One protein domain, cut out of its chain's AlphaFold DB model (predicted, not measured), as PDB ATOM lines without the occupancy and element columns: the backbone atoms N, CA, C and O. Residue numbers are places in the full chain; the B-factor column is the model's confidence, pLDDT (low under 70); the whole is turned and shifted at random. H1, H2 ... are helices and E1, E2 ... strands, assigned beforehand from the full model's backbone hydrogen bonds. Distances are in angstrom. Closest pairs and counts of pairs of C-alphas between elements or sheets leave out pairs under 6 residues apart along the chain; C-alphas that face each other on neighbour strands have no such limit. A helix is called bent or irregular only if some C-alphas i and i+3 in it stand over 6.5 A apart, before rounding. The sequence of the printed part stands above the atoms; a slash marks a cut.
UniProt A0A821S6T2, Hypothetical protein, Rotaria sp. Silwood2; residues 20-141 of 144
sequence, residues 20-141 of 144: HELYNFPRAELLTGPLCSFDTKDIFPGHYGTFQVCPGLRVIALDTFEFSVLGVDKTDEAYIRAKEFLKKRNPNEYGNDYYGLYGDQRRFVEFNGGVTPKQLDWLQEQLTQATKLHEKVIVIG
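AT A GLANCE: This is residues 20 to 141 of the 144 residues of the protein "Hypothetical protein" of Rotaria sp. Silwood2 (UniProt A0A821S6T2). A small three-stranded sheet with the long helix H5 laid along one face makes one end of the domain, and the other end is mostly loops, with H3 and H4 set apart from each other among them. The short helices H1 and H2 sit off to one side, away from the sheet's strand E2 and from H5. The printed part has 122 residues, with five named helices and three named strands in the order H1 H2 E1 E2 H3 H4 H5 E3; the sheet runs E1 E2 E3 and is mixed. The class is mixed, helices and strands, with under half of the residues in named elements. The whole is only just compact, close to loose, with a radius of gyration of the C-alphas of 16.3 A and spans of 50 by 34 by 22 A.

IN THESE COORDINATES: H1 is residues 20 to 24, from C-alpha 20 at (12.811, -43.981, 36.881), and H2 is residues 27 to 32. Strand E1, residues 49 to 54, is 16.1 A long, and E2, residues 57 to 61, is 13.3 A. H3 is residues 77 to 87, 15.2 A long. H4, residues 103 to 107, is neither bent nor irregular, but only just: C-alphas 104 and 107 are 6.2 A apart. H5, residues 117 to 132, is 22.6 A long and begins at C-alpha 117 (1.172, -40.159, 57.204). E3, residues 136 to 140, is 13.3 A long and ends at C-alpha 140 (14.586, -32.799, 48.821).

HOW THE PARTS SIT: E2 is the inner strand. E1 and E2 form a hairpin, antiparallel at 157 degrees, with N 51 and O 59 within hydrogen-bond range at 3.0 A. E2 and E3 are parallel at 23 degrees, with N 60 and O 138 at 2.8 A. E2, H3, H4, H5 and E3 make a strand-helix-strand unit, two parallel neighbour strands with helices between them in the chain. H5 is on the sheet, and its height over the sheet is 9.9 A; H5 and the sheet E1 E2 E3 form two layers, a helix on one face of a sheet. It lies over E2 and runs along the strands, at 1 degree to E2 on the local plane; it is only just not over E3, on which 2 of its C-alphas fall. The closest C-alphas of E2 and H5, Ile 60 and Leu 123, are 7.8 A apart. H1 and H2 meet only through their link, and H3 and H4 are apart. Every O i to N i+4 pair is within hydrogen-bond range in H1, H3 and H5; H2 has 1 of 2, and H4 has 0 of 1 but 2 of 2 O i to N i+3 pairs.

THE WHOLE: The two C-alphas farthest apart, Pro 55 and Glu 93, are 50.3 A apart. The printed part has no cut. The links H2 to E1, E2 to H3 and H3 to H4 are long. The mean pLDDT of the printed part is 95.2, and no printed residue is under 70.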
ATOM      1  N   HIS A  20      11.866 -43.304  37.768       96.25
ATOM      2  CA  HIS A  20      12.811 -43.981  36.881       96.25
ATOM      3  C   HIS A  20      13.628 -45.073  37.577       96.25
ATOM      4  O   HIS A  20      13.806 -46.142  36.993       96.25
ATOM      5  N   GLU A  21      14.075 -44.876  38.818       96.88
ATOM      6  CA  GLU A  21      14.690 -45.956  39.597       96.88
ATOM      7  C   GLU A  21      13.698 -47.111  39.789       96.88
ATOM      8  O   GLU A  21      14.045 -48.271  39.565       96.88
ATOM      9  N   LEU A  22      12.443 -46.791  40.116       95.94
ATOM     10  CA  LEU A  22      11.394 -47.768  40.425       95.94
ATOM     11  C   LEU A  22      10.787 -48.461  39.190       95.94
ATOM     12  O   LEU A  22      10.111 -49.481  39.334       95.94
ATOM     13  N   TYR A  23      11.035 -47.949  37.981       95.19
ATOM     14  CA  TYR A  23      10.770 -48.669  36.729       95.19
ATOM     15  C   TYR A  23      11.808 -49.753  36.451       95.19
ATOM     16  O   TYR A  23      11.486 -50.756  35.816       95.19
ATOM     17  N   ASN A  24      13.051 -49.532  36.882       96.44
ATOM     18  CA  ASN A  24      14.173 -50.406  36.560       96.44
ATOM     19  C   ASN A  24      14.439 -51.441  37.654       96.44
ATOM     20  O   ASN A  24      14.847 -52.555  37.336       96.44
ATOM     21  N   PHE A  25      14.195 -51.093  38.919       95.81
ATOM     22  CA  PHE A  25      14.582 -51.918  40.057       95.81
ATOM     23  C   PHE A  25      13.454 -52.026  41.093       95.81
ATOM     24  O   PHE A  25      12.829 -51.019  41.441       95.81
ATOM     25  N   PRO A  26      13.195 -53.225  41.645       93.50
ATOM     26  CA  PRO A  26      12.317 -53.363  42.799       93.50
ATOM     27  C   PRO A  26      12.965 -52.731  44.040       93.50
ATOM     28  O   PRO A  26      14.187 -52.761  44.205       93.50
ATOM     29  N   ARG A  27      12.148 -52.230  44.977       94.00
ATOM     30  CA  ARG A  27      12.641 -51.615  46.227       94.00
ATOM     31  C   ARG A  27      13.570 -52.541  47.010       94.00
ATOM     32  O   ARG A  27      14.578 -52.082  47.530       94.00
ATOM     33  N   ALA A  28      13.275 -53.841  47.054       91.31
ATOM     34  CA  ALA A  28      14.121 -54.824  47.735       91.31
ATOM     35  C   ALA A  28      15.565 -54.853  47.191       91.31
ATOM     36  O   ALA A  28      16.512 -54.973  47.968       91.31
ATOM     37  N   GLU A  29      15.743 -54.695  45.876       94.06
ATOM     38  CA  GLU A  29      17.067 -54.594  45.258       94.06
ATOM     39  C   GLU A  29      17.718 -53.248  45.590       94.06
ATOM     40  O   GLU A  29      18.837 -53.218  46.102       94.06
ATOM     41  N   LEU A  30      16.995 -52.138  45.397       95.50
ATOM     42  CA  LEU A  30      17.510 -50.793  45.677       95.50
ATOM     43  C   LEU A  30      17.978 -50.630  47.128       95.50
ATOM     44  O   LEU A  30      19.035 -50.046  47.355       95.50
ATOM     45  N   LEU A  31      17.246 -51.195  48.095       93.44
ATOM     46  CA  LEU A  31      17.561 -51.144  49.528       93.44
ATOM     47  C   LEU A  31      18.872 -51.850  49.896       93.44
ATOM     48  O   LEU A  31      19.486 -51.499  50.902       93.44
ATOM     49  N   THR A  32      19.308 -52.824  49.096       92.88
ATOM     50  CA  THR A  32      20.580 -53.542  49.301       92.88
ATOM     51  C   THR A  32      21.685 -53.073  48.354       92.88
ATOM     52  O   THR A  32      22.834 -53.500  48.473       92.88
ATOM     53  N   GLY A  33      21.345 -52.184  47.420       93.94
ATOM     54  CA  GLY A  33      22.225 -51.708  46.370       93.94
ATOM     55  C   GLY A  33      22.962 -50.409  46.706       93.94
ATOM     56  O   GLY A  33      22.750 -49.784  47.748       93.94
ATOM     57  N   PRO A  34      23.818 -49.944  45.779       94.38
ATOM     58  CA  PRO A  34      24.640 -48.748  45.969       94.38
ATOM     59  C   PRO A  34      23.831 -47.441  46.007       94.38
ATOM     60  O   PRO A  34      24.355 -46.416  46.435       94.38
ATOM     61  N   LEU A  35      22.566 -47.465  45.573       95.56
ATOM     62  CA  LEU A  35      21.671 -46.306  45.602       95.56
ATOM     63  C   LEU A  35      20.961 -46.137  46.958       95.56
ATOM     64  O   LEU A  35      20.272 -45.139  47.165       95.56
ATOM     65  N   CYS A  36      21.140 -47.062  47.907       96.06
ATOM     66  CA  CYS A  36      20.614 -46.927  49.263       96.06
ATOM     67  C   CYS A  36      21.505 -46.003  50.109       96.06
ATOM     68  O   CYS A  36      22.530 -46.404  50.655       96.06
ATOM     69  N   SER A  37      21.132 -44.725  50.202       95.75
ATOM     70  CA  SER A  37      21.888 -43.706  50.952       95.75
ATOM     71  C   SER A  37      21.535 -43.522  52.437       95.75
ATOM     72  O   SER A  37      22.248 -42.783  53.122       95.75
ATOM     73  N   PHE A  38      20.476 -44.159  52.946       94.75
ATOM     74  CA  PHE A  38      19.949 -43.943  54.302       94.75
ATOM     75  C   PHE A  38      19.821 -45.267  55.065       94.75
ATOM     76  O   PHE A  38      19.753 -46.326  54.444       94.75
ATOM     77  N   ASP A  39      19.807 -45.220  56.402       91.25
ATOM     78  CA  ASP A  39      19.489 -46.403  57.217       91.25
ATOM     79  C   ASP A  39      17.976 -46.642  57.177       91.25
ATOM     80  O   ASP A  39      17.196 -45.762  57.541       91.25
ATOM     81  N   THR A  40      17.568 -47.818  56.704       88.12
ATOM     82  CA  THR A  40      16.169 -48.139  56.399       88.12
ATOM     83  C   THR A  40      15.543 -49.167  57.341       88.12
ATOM     84  O   THR A  40      14.391 -49.555  57.136       88.12
ATOM     85  N   LYS A  41      16.254 -49.590  58.397       84.62
ATOM     86  CA  LYS A  41      15.810 -50.660  59.316       84.62
ATOM     87  C   LYS A  41      14.400 -50.459  59.877       84.62
ATOM     88  O   LYS A  41      13.642 -51.421  59.947       84.62
ATOM     89  N   ASP A  42      14.039 -49.222  60.213       83.75
ATOM     90  CA  ASP A  42      12.760 -48.892  60.865       83.75
ATOM     91  C   ASP A  42      11.698 -48.327  59.901       83.75
ATOM     92  O   ASP A  42      10.562 -48.011  60.290       83.75
ATOM     93  N   ILE A  43      12.063 -48.176  58.624       82.06
ATOM     94  CA  ILE A  43      11.253 -47.485  57.616       82.06
ATOM     95  C   ILE A  43      10.981 -48.333  56.371       82.06
ATOM     96  O   ILE A  43      10.455 -47.801  55.405       82.06
ATOM     97  N   PHE A  44      11.264 -49.641  56.395       77.00
ATOM     98  CA  PHE A  44      11.052 -50.559  55.270       77.00
ATOM     99  C   PHE A  44       9.594 -50.560  54.746       77.00
ATOM    100  O   PHE A  44       8.671 -50.643  55.559       77.00
ATOM    101  N   PRO A  45       9.363 -50.541  53.413       78.69
ATOM    102  CA  PRO A  45      10.339 -50.468  52.314       78.69
ATOM    103  C   PRO A  45      10.660 -49.029  51.835       78.69
ATOM    104  O   PRO A  45      10.917 -48.815  50.650       78.69
ATOM    105  N   GLY A  46      10.611 -48.031  52.717       88.44
ATOM    106  CA  GLY A  46      10.895 -46.620  52.437       88.44
ATOM    107  C   GLY A  46      12.385 -46.260  52.411       88.44
ATOM    108  O   GLY A  46      13.222 -46.918  53.034       88.44
ATOM    109  N   HIS A  47      12.710 -45.184  51.692       95.88
ATOM    110  CA  HIS A  47      14.067 -44.651  51.538       95.88
ATOM    111  C   HIS A  47      14.108 -43.133  51.753       95.88
ATOM    112  O   HIS A  47      14.222 -42.339  50.825       95.88
ATOM    113  N   TYR A  48      13.996 -42.720  53.012       97.06
ATOM    114  CA  TYR A  48      14.076 -41.320  53.432       97.06
ATOM    115  C   TYR A  48      15.013 -41.170  54.625       97.06
ATOM    116  O   TYR A  48      15.335 -42.135  55.317       97.06
ATOM    117  N   GLY A  49      15.490 -39.953  54.868       97.06
ATOM    118  CA  GLY A  49      16.457 -39.719  55.931       97.06
ATOM    119  C   GLY A  49      16.922 -38.276  56.024       97.06
ATOM    120  O   GLY A  49      16.497 -37.404  55.273       97.06
ATOM    121  N   THR A  50      17.808 -38.010  56.975       97.25
ATOM    122  CA  THR A  50      18.377 -36.677  57.198       97.25
ATOM    123  C   THR A  50      19.888 -36.761  57.349       97.25
ATOM    124  O   THR A  50      20.421 -37.763  57.831       97.25
ATOM    125  N   PHE A  51      20.593 -35.707  56.946       96.00
ATOM    126  CA  PHE A  51      22.025 -35.561  57.188       96.00
ATOM    127  C   PHE A  51      22.419 -34.095  57.373       96.00
ATOM    128  O   PHE A  51      21.807 -33.180  56.817       96.00
ATOM    129  N   GLN A  52      23.481 -33.875  58.148       95.62
ATOM    130  CA  GLN A  52      24.050 -32.547  58.350       95.62
ATOM    131  C   GLN A  52      25.007 -32.209  57.204       95.62
ATOM    132  O   GLN A  52      25.927 -32.976  56.922       95.62
ATOM    133  N   VAL A  53      24.823 -31.047  56.574       94.75
ATOM    134  CA  VAL A  53      25.759 -30.535  55.556       94.75
ATOM    135  C   VAL A  53      26.913 -29.804  56.239       94.75
ATOM    136  O   VAL A  53      28.082 -30.042  55.948       94.75
ATOM    137  N   CYS A  54      26.575 -28.918  57.174       94.75
ATOM    138  CA  CYS A  54      27.498 -28.187  58.035       94.75
ATOM    139  C   CYS A  54      26.757 -27.740  59.313       94.75
ATOM    140  O   CYS A  54      25.529 -27.869  59.378       94.75
ATOM    141  N   PRO A  55      27.450 -27.228  60.349       96.31
ATOM    142  CA  PRO A  55      26.778 -26.702  61.535       96.31
ATOM    143  C   PRO A  55      25.699 -25.678  61.154       96.31
ATOM    144  O   PRO A  55      25.977 -24.719  60.439       96.31
ATOM    145  N   GLY A  56      24.461 -25.900  61.598       97.62
ATOM    146  CA  GLY A  56      23.339 -25.010  61.289       97.62
ATOM    147  C   GLY A  56      22.611 -25.282  59.965       97.62
ATOM    148  O   GLY A  56      21.633 -24.590  59.697       97.62
ATOM    149  N   LEU A  57      23.028 -26.259  59.147       98.31
ATOM    150  CA  LEU A  57      22.335 -26.655  57.912       98.31
ATOM    151  C   LEU A  57      22.178 -28.178  57.793       98.31
ATOM    152  O   LEU A  57      23.171 -28.903  57.663       98.31
ATOM    153  N   ARG A  58      20.927 -28.641  57.734       98.06
ATOM    154  CA  ARG A  58      20.573 -30.040  57.458       98.06
ATOM    155  C   ARG A  58      19.800 -30.193  56.155       98.06
ATOM    156  O   ARG A  58      19.081 -29.287  55.729       98.06
ATOM    157  N   VAL A  59      19.913 -31.372  55.563       98.44
ATOM    158  CA  VAL A  59      19.063 -31.821  54.460       98.44
ATOM    159  C   VAL A  59      18.136 -32.908  54.979       98.44
ATOM    160  O   VAL A  59      18.592 -33.827  55.654       98.44
ATOM    161  N   ILE A  60      16.855 -32.811  54.635       98.44
ATOM    162  CA  ILE A  60      15.855 -33.856  54.845       98.44
ATOM    163  C   ILE A  60      15.458 -34.388  53.469       98.44
ATOM    164  O   ILE A  60      14.920 -33.652  52.644       98.44
ATOM    165  N   ALA A  61      15.747 -35.656  53.220       98.06
ATOM    166  CA  ALA A  61      15.360 -36.375  52.021       98.06
ATOM    167  C   ALA A  61      14.058 -37.134  52.268       98.06
ATOM    168  O   ALA A  61      13.966 -37.862  53.255       98.06
ATOM    169  N   LEU A  62      13.085 -36.965  51.374       97.94
ATOM    170  CA  LEU A  62      11.804 -37.665  51.386       97.94
ATOM    171  C   LEU A  62      11.767 -38.760  50.318       97.94
ATOM    172  O   LEU A  62      12.271 -38.575  49.211       97.94
ATOM    173  N   ASP A  63      11.084 -39.853  50.640       97.31
ATOM    174  CA  ASP A  63      10.636 -40.874  49.698       97.31
ATOM    175  C   ASP A  63       9.225 -40.502  49.250       97.31
ATOM    176  O   ASP A  63       8.215 -40.859  49.863       97.31
ATOM    177  N   THR A  64       9.162 -39.729  48.178       97.00
ATOM    178  CA  THR A  64       7.923 -39.264  47.548       97.00
ATOM    179  C   THR A  64       7.174 -40.371  46.807       97.00
ATOM    180  O   THR A  64       6.062 -40.139  46.341       97.00
ATOM    181  N   PHE A  65       7.738 -41.581  46.743       95.81
ATOM    182  CA  PHE A  65       7.131 -42.773  46.160       95.81
ATOM    183  C   PHE A  65       6.812 -43.843  47.205       95.81
ATOM    184  O   PHE A  65       6.440 -44.960  46.826       95.81
ATOM    185  N   GLU A  66       6.942 -43.535  48.500       94.12
ATOM    186  CA  GLU A  66       6.628 -44.455  49.601       94.12
ATOM    187  C   GLU A  66       5.184 -44.963  49.484       94.12
ATOM    188  O   GLU A  66       4.911 -46.144  49.681       94.12
ATOM    189  N   PHE A  67       4.262 -44.083  49.083       94.88
ATOM    190  CA  PHE A  67       2.915 -44.441  48.662       94.88
ATOM    191  C   PHE A  67       2.794 -44.373  47.134       94.88
ATOM    192  O   PHE A  67       2.385 -43.359  46.571       94.88
ATOM    193  N   SER A  68       3.151 -45.454  46.444       94.94
ATOM    194  CA  SER A  68       3.032 -45.557  44.986       94.94
ATOM    195  C   SER A  68       2.755 -46.994  44.543       94.94
ATOM    196  O   SER A  68       2.793 -47.931  45.340       94.94
ATOM    197  N   VAL A  69       2.460 -47.170  43.254       95.38
ATOM    198  CA  VAL A  69       2.358 -48.494  42.618       95.38
ATOM    199  C   VAL A  69       3.689 -48.957  42.009       95.38
ATOM    200  O   VAL A  69       3.735 -50.008  41.375       95.38
ATOM    201  N   LEU A  70       4.761 -48.169  42.158       95.19
ATOM    202  CA  LEU A  70       6.061 -48.416  41.535       95.19
ATOM    203  C   LEU A  70       7.033 -49.073  42.520       95.19
ATOM    204  O   LEU A  70       7.050 -48.752  43.706       95.19
ATOM    205  N   GLY A  71       7.863 -49.992  42.021       91.44
ATOM    206  CA  GLY A  71       8.910 -50.661  42.803       91.44
ATOM    207  C   GLY A  71       8.424 -51.547  43.961       91.44
ATOM    208  O   GLY A  71       9.253 -52.028  44.734       91.44
ATOM    209  N   VAL A  72       7.114 -51.777  44.084       89.12
ATOM    210  CA  VAL A  72       6.473 -52.645  45.086       89.12
ATOM    211  C   VAL A  72       5.842 -53.848  44.377       89.12
ATOM    212  O   VAL A  72       5.341 -53.719  43.258       89.12
ATOM    213  N   ASP A  73       5.872 -55.023  45.008       91.44
ATOM    214  CA  ASP A  73       5.236 -56.224  44.460       91.44
ATOM    215  C   ASP A  73       3.710 -56.058  44.355       91.44
ATOM    216  O   ASP A  73       3.069 -55.466  45.220       91.44
ATOM    217  N   LYS A  74       3.100 -56.602  43.295       93.56
ATOM    218  CA  LYS A  74       1.662 -56.428  43.027       93.56
ATOM    219  C   LYS A  74       0.755 -57.135  44.035       93.56
ATOM    220  O   LYS A  74      -0.437 -56.831  44.082       93.56
ATOM    221  N   THR A  75       1.293 -58.099  44.775       94.62
ATOM    222  CA  THR A  75       0.585 -58.826  45.833       94.62
ATOM    223  C   THR A  75       0.702 -58.145  47.196       94.62
ATOM    224  O   THR A  75      -0.032 -58.508  48.111       94.62
ATOM    225  N   ASP A  76       1.573 -57.140  47.325       93.00
ATOM    226  CA  ASP A  76       1.774 -56.383  48.557       93.00
ATOM    227  C   ASP A  76       0.562 -55.486  48.868       93.00
ATOM    228  O   ASP A  76      -0.015 -54.835  47.987       93.00
ATOM    229  N   GLU A  77       0.188 -55.409  50.145       93.25
ATOM    230  CA  GLU A  77      -0.909 -54.564  50.621       93.25
ATOM    231  C   GLU A  77      -0.685 -53.080  50.295       93.25
ATOM    232  O   GLU A  77      -1.642 -52.364  49.977       93.25
ATOM    233  N   ALA A  78       0.567 -52.609  50.320       91.56
ATOM    234  CA  ALA A  78       0.914 -51.237  49.967       91.56
ATOM    235  C   ALA A  78       0.599 -50.942  48.493       91.56
ATOM    236  O   ALA A  78      -0.034 -49.923  48.194       91.56
ATOM    237  N   TYR A  79       0.954 -51.861  47.586       95.06
ATOM    238  CA  TYR A  79       0.627 -51.743  46.165       95.06
ATOM    239  C   TYR A  79      -0.886 -51.750  45.950       95.06
ATOM    240  O   TYR A  79      -1.415 -50.883  45.252       95.06
ATOM    241  N   ILE A  80      -1.598 -52.702  46.563       96.44
ATOM    242  CA  ILE A  80      -3.055 -52.830  46.422       96.44
ATOM    243  C   ILE A  80      -3.734 -51.534  46.872       96.44
ATOM    244  O   ILE A  80      -4.534 -50.957  46.130       96.44
ATOM    245  N   ARG A  81      -3.345 -51.006  48.037       96.06
ATOM    246  CA  ARG A  81      -3.883 -49.757  48.583       96.06
ATOM    247  C   ARG A  81      -3.596 -48.553  47.682       96.06
ATOM    248  O   ARG A  81      -4.498 -47.744  47.452       96.06
ATOM    249  N   ALA A  82      -2.373 -48.419  47.169       95.88
ATOM    250  CA  ALA A  82      -2.012 -47.343  46.245       95.88
ATOM    251  C   ALA A  82      -2.795 -47.446  44.927       95.88
ATOM    252  O   ALA A  82      -3.353 -46.455  44.445       95.88
ATOM    253  N   LYS A  83      -2.932 -48.660  44.382       96.50
ATOM    254  CA  LYS A  83      -3.671 -48.919  43.145       96.50
ATOM    255  C   LYS A  83      -5.157 -48.603  43.289       96.50
ATOM    256  O   LYS A  83      -5.735 -47.973  42.405       96.50
ATOM    257  N   GLU A  84      -5.786 -49.002  44.390       96.81
ATOM    258  CA  GLU A  84      -7.182 -48.661  44.681       96.81
ATOM    259  C   GLU A  84      -7.382 -47.157  44.878       96.81
ATOM    260  O   GLU A  84      -8.373 -46.589  44.410       96.81
ATOM    261  N   PHE A  85      -6.442 -46.496  45.559       96.81
ATOM    262  CA  PHE A  85      -6.472 -45.052  45.754       96.81
ATOM    263  C   PHE A  85      -6.428 -44.293  44.422       96.81
ATOM    264  O   PHE A  85      -7.198 -43.340  44.252       96.81
ATOM    265  N   LEU A  86      -5.570 -44.733  43.492       96.69
ATOM    266  CA  LEU A  86      -5.464 -44.180  42.142       96.69
ATOM    267  C   LEU A  86      -6.718 -44.462  41.315       96.69
ATOM    268  O   LEU A  86      -7.300 -43.518  40.795       96.69
ATOM    269  N   LYS A  87      -7.212 -45.709  41.264       95.81
ATOM    270  CA  LYS A  87      -8.422 -46.073  40.493       95.81
ATOM    271  C   LYS A  87      -9.661 -45.255  40.868       95.81
ATOM    272  O   LYS A  87     -10.511 -44.994  40.026       95.81
ATOM    273  N   LYS A  88      -9.780 -44.836  42.132       96.75
ATOM    274  CA  LYS A  88     -10.889 -43.978  42.595       96.75
ATOM    275  C   LYS A  88     -10.817 -42.539  42.066       96.75
ATOM    276  O   LYS A  88     -11.799 -41.815  42.189       96.75
ATOM    277  N   ARG A  89      -9.664 -42.102  41.553       97.00
ATOM    278  CA  ARG A  89      -9.382 -40.707  41.155       97.00
ATOM    279  C   ARG A  89      -8.995 -40.563  39.692       97.00
ATOM    280  O   ARG A  89      -9.223 -39.508  39.113       97.00
ATOM    281  N   ASN A  90      -8.446 -41.619  39.113       97.56
ATOM    282  CA  ASN A  90      -8.142 -41.730  37.706       97.56
ATOM    283  C   ASN A  90      -9.005 -42.846  37.100       97.56
ATOM    284  O   ASN A  90      -8.702 -44.022  37.310       97.56
ATOM    285  N   PRO A  91     -10.101 -42.489  36.405       94.69
ATOM    286  CA  PRO A  91     -10.998 -43.458  35.785       94.69
ATOM    287  C   PRO A  91     -10.457 -44.009  34.458       94.69
ATOM    288  O   PRO A  91     -11.118 -44.854  33.855       94.69
ATOM    289  N   ASN A  92      -9.302 -43.531  33.982       96.69
ATOM    290  CA  ASN A  92      -8.734 -43.959  32.711       96.69
ATOM    291  C   ASN A  92      -8.256 -45.416  32.780       96.69
ATOM    292  O   ASN A  92      -7.801 -45.901  33.817       96.69
ATOM    293  N   GLU A  93      -8.340 -46.115  31.647       92.56
ATOM    294  CA  GLU A  93      -7.890 -47.506  31.528       92.56
ATOM    295  C   GLU A  93      -6.378 -47.630  31.775       92.56
ATOM    296  O   GLU A  93      -5.923 -48.510  32.511       92.56
ATOM    297  N   TYR A  94      -5.605 -46.703  31.206       94.12
ATOM    298  CA  TYR A  94      -4.168 -46.594  31.418       94.12
ATOM    299  C   TYR A  94      -3.889 -45.635  32.574       94.12
ATOM    300  O   TYR A  94      -4.159 -44.443  32.478       94.12
ATOM    301  N   GLY A  95      -3.296 -46.121  33.667       92.25
ATOM    302  CA  GLY A  95      -3.121 -45.312  34.880       92.25
ATOM    303  C   GLY A  95      -2.131 -44.144  34.765       92.25
ATOM    304  O   GLY A  95      -2.087 -43.302  35.654       92.25
ATOM    305  N   ASN A  96      -1.354 -44.062  33.681       95.56
ATOM    306  CA  ASN A  96      -0.518 -42.898  33.355       95.56
ATOM    307  C   ASN A  96      -1.237 -41.857  32.487       95.56
ATOM    308  O   ASN A  96      -0.686 -40.789  32.221       95.56
ATOM    309  N   ASP A  97      -2.450 -42.162  32.032       95.62
ATOM    310  CA  ASP A  97      -3.258 -41.228  31.274       95.62
ATOM    311  C   ASP A  97      -3.870 -40.184  32.219       95.62
ATOM    312  O   ASP A  97      -4.578 -40.521  33.171       95.62
ATOM    313  N   TYR A  98      -3.585 -38.912  31.946       93.56
ATOM    314  CA  TYR A  98      -4.138 -37.760  32.656       93.56
ATOM    315  C   TYR A  98      -5.211 -37.016  31.845       93.56
ATOM    316  O   TYR A  98      -5.730 -35.994  32.312       93.56
ATOM    317  N   TYR A  99      -5.554 -37.468  30.633       94.50
ATOM    318  CA  TYR A  99      -6.656 -36.896  29.866       94.50
ATOM    319  C   TYR A  99      -7.960 -37.020  30.664       94.50
ATOM    320  O   TYR A  99      -8.216 -38.009  31.343       94.50
ATOM    321  N   GLY A 100      -8.764 -35.955  30.652       94.81
ATOM    322  CA  GLY A 100      -9.973 -35.861  31.479       94.81
ATOM    323  C   GLY A 100      -9.727 -35.530  32.959       94.81
ATOM    324  O   GLY A 100     -10.684 -35.223  33.666       94.81
ATOM    325  N   LEU A 101      -8.473 -35.505  33.430       96.06
ATOM    326  CA  LEU A 101      -8.119 -34.975  34.748       96.06
ATOM    327  C   LEU A 101      -7.809 -33.472  34.648       96.06
ATOM    328  O   LEU A 101      -7.093 -33.004  33.753       96.06
ATOM    329  N   TYR A 102      -8.329 -32.690  35.595       95.19
ATOM    330  CA  TYR A 102      -8.219 -31.228  35.589       95.19
ATOM    331  C   TYR A 102      -7.592 -30.688  36.870       95.19
ATOM    332  O   TYR A 102      -7.826 -31.206  37.964       95.19
ATOM    333  N   GLY A 103      -6.795 -29.628  36.705       95.75
ATOM    334  CA  GLY A 103      -6.033 -28.996  37.778       95.75
ATOM    335  C   GLY A 103      -5.251 -30.024  38.590       95.75
ATOM    336  O   GLY A 103      -4.616 -30.928  38.047       95.75
ATOM    337  N   ASP A 104      -5.398 -29.912  39.897       95.19
ATOM    338  CA  ASP A 104      -4.850 -30.787  40.921       95.19
ATOM    339  C   ASP A 104      -5.077 -32.287  40.711       95.19
ATOM    340  O   ASP A 104      -4.267 -33.093  41.159       95.19
ATOM    341  N   GLN A 105      -6.147 -32.691  40.023       96.12
ATOM    342  CA  GLN A 105      -6.430 -34.112  39.805       96.12
ATOM    343  C   GLN A 105      -5.430 -34.773  38.850       96.12
ATOM    344  O   GLN A 105      -5.269 -35.988  38.895       96.12
ATOM    345  N   ARG A 106      -4.706 -33.996  38.028       96.06
ATOM    346  CA  ARG A 106      -3.709 -34.528  37.081       96.06
ATOM    347  C   ARG A 106      -2.567 -35.285  37.749       96.06
ATOM    348  O   ARG A 106      -1.930 -36.096  37.093       96.06
ATOM    349  N   ARG A 107      -2.339 -35.063  39.047       95.94
ATOM    350  CA  ARG A 107      -1.308 -35.773  39.811       95.94
ATOM    351  C   ARG A 107      -1.638 -37.241  40.083       95.94
ATOM    352  O   ARG A 107      -0.747 -37.974  40.492       95.94
ATOM    353  N   PHE A 108      -2.895 -37.665  39.933       97.12
ATOM    354  CA  PHE A 108      -3.322 -39.032  40.241       97.12
ATOM    355  C   PHE A 108      -3.022 -39.978  39.071       97.12
ATOM    356  O   PHE A 108      -3.919 -40.508  38.428       97.12
ATOM    357  N   VAL A 109      -1.739 -40.192  38.806       96.88
ATOM    358  CA  VAL A 109      -1.212 -41.055  37.741       96.88
ATOM    359  C   VAL A 109      -0.146 -41.993  38.301       96.88
ATOM    360  O   VAL A 109       0.448 -41.704  39.336       96.88
ATOM    361  N   GLU A 110       0.086 -43.135  37.655       95.94
ATOM    362  CA  GLU A 110       0.980 -44.181  38.186       95.94
ATOM    363  C   GLU A 110       2.458 -43.791  38.206       95.94
ATOM    364  O   GLU A 110       3.215 -44.349  38.997       95.94
ATOM    365  N   PHE A 111       2.874 -42.838  37.370       95.81
ATOM    366  CA  PHE A 111       4.231 -42.293  37.392       95.81
ATOM    367  C   PHE A 111       4.493 -41.333  38.556       95.81
ATOM    368  O   PHE A 111       5.632 -40.915  38.731       95.81
ATOM    369  N   ASN A 112       3.470 -41.016  39.352       96.25
ATOM    370  CA  ASN A 112       3.597 -40.233  40.572       96.25
ATOM    371  C   ASN A 112       3.536 -41.123  41.818       96.25
ATOM    372  O   ASN A 112       3.155 -42.296  41.780       96.25
ATOM    373  N   GLY A 113       3.872 -40.522  42.954       95.06
ATOM    374  CA  GLY A 113       3.746 -41.130  44.267       95.06
ATOM    375  C   GLY A 113       3.128 -40.184  45.289       95.06
ATOM    376  O   GLY A 113       2.591 -39.119  44.969       95.06
ATOM    377  N   GLY A 114       3.186 -40.605  46.543       94.81
ATOM    378  CA  GLY A 114       2.850 -39.789  47.690       94.81
ATOM    379  C   GLY A 114       3.677 -40.172  48.907       94.81
ATOM    380  O   GLY A 114       4.330 -41.214  48.959       94.81
ATOM    381  N   VAL A 115       3.591 -39.315  49.915       95.50
ATOM    382  CA  VAL A 115       4.221 -39.496  51.224       95.50
ATOM    383  C   VAL A 115       3.165 -40.038  52.187       95.50
ATOM    384  O   VAL A 115       2.043 -39.522  52.231       95.50
ATOM    385  N   THR A 116       3.481 -41.089  52.948       94.88
ATOM    386  CA  THR A 116       2.524 -41.639  53.918       94.88
ATOM    387  C   THR A 116       2.383 -40.730  55.145       94.88
ATOM    388  O   THR A 116       3.289 -39.953  55.450       94.88
ATOM    389  N   PRO A 117       1.289 -40.854  55.923       95.94
ATOM    390  CA  PRO A 117       1.172 -40.159  57.204       95.94
ATOM    391  C   PRO A 117       2.359 -40.416  58.144       95.94
ATOM    392  O   PRO A 117       2.858 -39.472  58.739       95.94
ATOM    393  N   LYS A 118       2.881 -41.653  58.197       95.38
ATOM    394  CA  LYS A 118       4.052 -42.005  59.019       95.38
ATOM    395  C   LYS A 118       5.278 -41.161  58.646       95.38
ATOM    396  O   LYS A 118       5.965 -40.658  59.530       95.38
ATOM    397  N   GLN A 119       5.549 -40.987  57.353       96.75
ATOM    398  CA  GLN A 119       6.679 -40.175  56.898       96.75
ATOM    399  C   GLN A 119       6.426 -38.669  57.092       96.75
ATOM    400  O   GLN A 119       7.367 -37.932  57.382       96.75
ATOM    401  N   LEU A 120       5.175 -38.198  57.001       97.88
ATOM    402  CA  LEU A 120       4.822 -36.811  57.343       97.88
ATOM    403  C   LEU A 120       5.010 -36.516  58.838       97.88
ATOM    404  O   LEU A 120       5.547 -35.461  59.179       97.88
ATOM    405  N   ASP A 121       4.632 -37.446  59.715       97.81
ATOM    406  CA  ASP A 121       4.860 -37.336  61.159       97.81
ATOM    407  C   ASP A 121       6.365 -37.299  61.460       97.81
ATOM    408  O   ASP A 121       6.845 -36.400  62.154       97.81
ATOM    409  N   TRP A 122       7.140 -38.195  60.840       97.50
ATOM    410  CA  TRP A 122       8.600 -38.174  60.930       97.50
ATOM    411  C   TRP A 122       9.199 -36.850  60.423       97.50
ATOM    412  O   TRP A 122      10.062 -36.267  61.081       97.50
ATOM    413  N   LEU A 123       8.728 -36.321  59.288       98.19
ATOM    414  CA  LEU A 123       9.170 -35.026  58.763       98.19
ATOM    415  C   LEU A 123       8.883 -33.904  59.770       98.19
ATOM    416  O   LEU A 123       9.753 -33.071  60.034       98.19
ATOM    417  N   GLN A 124       7.692 -33.898  60.370       98.62
ATOM    418  CA  GLN A 124       7.324 -32.929  61.399       98.62
ATOM    419  C   GLN A 124       8.259 -33.019  62.614       98.62
ATOM    420  O   GLN A 124       8.692 -31.984  63.134       98.62
ATOM    421  N   GLU A 125       8.623 -34.225  63.052       98.31
ATOM    422  CA  GLU A 125       9.609 -34.429  64.116       98.31
ATOM    423  C   GLU A 125      10.979 -33.844  63.741       98.31
ATOM    424  O   GLU A 125      11.557 -33.083  64.525       98.31
ATOM    425  N   GLN A 126      11.477 -34.117  62.529       98.06
ATOM    426  CA  GLN A 126      12.765 -33.598  62.057       98.06
ATOM    427  C   GLN A 126      12.789 -32.065  61.970       98.06
ATOM    428  O   GLN A 126      13.761 -31.436  62.399       98.06
ATOM    429  N   LEU A 127      11.716 -31.448  61.465       98.62
ATOM    430  CA  LEU A 127      11.570 -29.989  61.385       98.62
ATOM    431  C   LEU A 127      11.464 -29.348  62.776       98.62
ATOM    432  O   LEU A 127      12.050 -28.291  63.034       98.62
ATOM    433  N   THR A 128      10.763 -30.006  63.701       98.62
ATOM    434  CA  THR A 128      10.650 -29.562  65.096       98.62
ATOM    435  C   THR A 128      12.015 -29.575  65.783       98.62
ATOM    436  O   THR A 128      12.372 -28.622  66.479       98.62
ATOM    437  N   GLN A 129      12.812 -30.624  65.570       98.25
ATOM    438  CA  GLN A 129      14.179 -30.698  66.090       98.25
ATOM    439  C   GLN A 129      15.090 -29.632  65.472       98.25
ATOM    440  O   GLN A 129      15.801 -28.951  66.207       98.25
ATOM    441  N   ALA A 130      15.034 -29.434  64.152       98.12
ATOM    442  CA  ALA A 130      15.813 -28.402  63.466       98.12
ATOM    443  C   ALA A 130      15.510 -27.000  64.014       98.12
ATOM    444  O   ALA A 130      16.422 -26.218  64.266       98.12
ATOM    445  N   THR A 131      14.232 -26.717  64.282       98.38
ATOM    446  CA  THR A 131      13.792 -25.452  64.882       98.38
ATOM    447  C   THR A 131      14.402 -25.245  66.269       98.38
ATOM    448  O   THR A 131      14.943 -24.175  66.540       98.38
ATOM    449  N   LYS A 132      14.370 -26.272  67.134       98.38
ATOM    450  CA  LYS A 132      14.980 -26.223  68.479       98.38
ATOM    451  C   LYS A 132      16.491 -25.984  68.434       98.38
ATOM    452  O   LYS A 132      17.034 -25.362  69.337       98.38
ATOM    453  N   LEU A 133      17.152 -26.484  67.393       97.94
ATOM    454  CA  LEU A 133      18.595 -26.361  67.186       97.94
ATOM    455  C   LEU A 133      18.981 -25.133  66.340       97.94
ATOM    456  O   LEU A 133      20.155 -24.951  66.033       97.94
ATOM    457  N   HIS A 134      18.012 -24.280  65.985       97.81
ATOM    458  CA  HIS A 134      18.198 -23.102  65.129       97.81
ATOM    459  C   HIS A 134      18.844 -23.408  63.768       97.81
ATOM    460  O   HIS A 134      19.563 -22.583  63.200       97.81
ATOM    461  N   GLU A 135      18.564 -24.586  63.220       98.44
ATOM    462  CA  GLU A 135      19.102 -25.016  61.937       98.44
ATOM    463  C   GLU A 135      18.229 -24.562  60.764       98.44
ATOM    464  O   GLU A 135      17.002 -24.485  60.842       98.44
ATOM    465  N   LYS A 136      18.876 -24.287  59.632       98.62
ATOM    466  CA  LYS A 136      18.232 -24.186  58.326       98.62
ATOM    467  C   LYS A 136      18.061 -25.583  57.741       98.62
ATOM    468  O   LYS A 136      18.897 -26.463  57.941       98.62
ATOM    469  N   VAL A 137      16.970 -25.765  57.005       98.62
ATOM    470  CA  VAL A 137      16.586 -27.054  56.431       98.62
ATOM    471  C   VAL A 137      16.414 -26.906  54.927       98.62
ATOM    472  O   VAL A 137      15.726 -25.995  54.471       98.62
ATOM    473  N   ILE A 138      17.009 -27.826  54.175       98.62
ATOM    474  CA  ILE A 138      16.689 -28.068  52.768       98.62
ATOM    475  C   ILE A 138      15.910 -29.379  52.709       98.62
ATOM    476  O   ILE A 138      16.393 -30.398  53.195       98.62
ATOM    477  N   VAL A 139      14.712 -29.359  52.130       98.25
ATOM    478  CA  VAL A 139      13.932 -30.577  51.881       98.25
ATOM    479  C   VAL A 139      14.108 -30.972  50.420       98.25
ATOM    480  O   VAL A 139      13.977 -30.121  49.541       98.25
ATOM    481  N   ILE A 140      14.424 -32.241  50.168       98.06
ATOM    482  CA  ILE A 140      14.586 -32.799  48.821       98.06
ATOM    483  C   ILE A 140      13.690 -34.024  48.637       98.06
ATOM    484  O   ILE A 140      13.457 -34.780  49.575       98.06
ATOM    485  N   GLY A 141      13.208 -34.216  47.417       96.12
ATOM    486  CA  GLY A 141      12.381 -35.338  46.986       96.12
ATOM    487  C   GLY A 141      12.201 -35.265  45.470       96.12
ATOM    488  O   GLY A 141      12.386 -34.194  44.888       96.12
TER     489      GLY A 141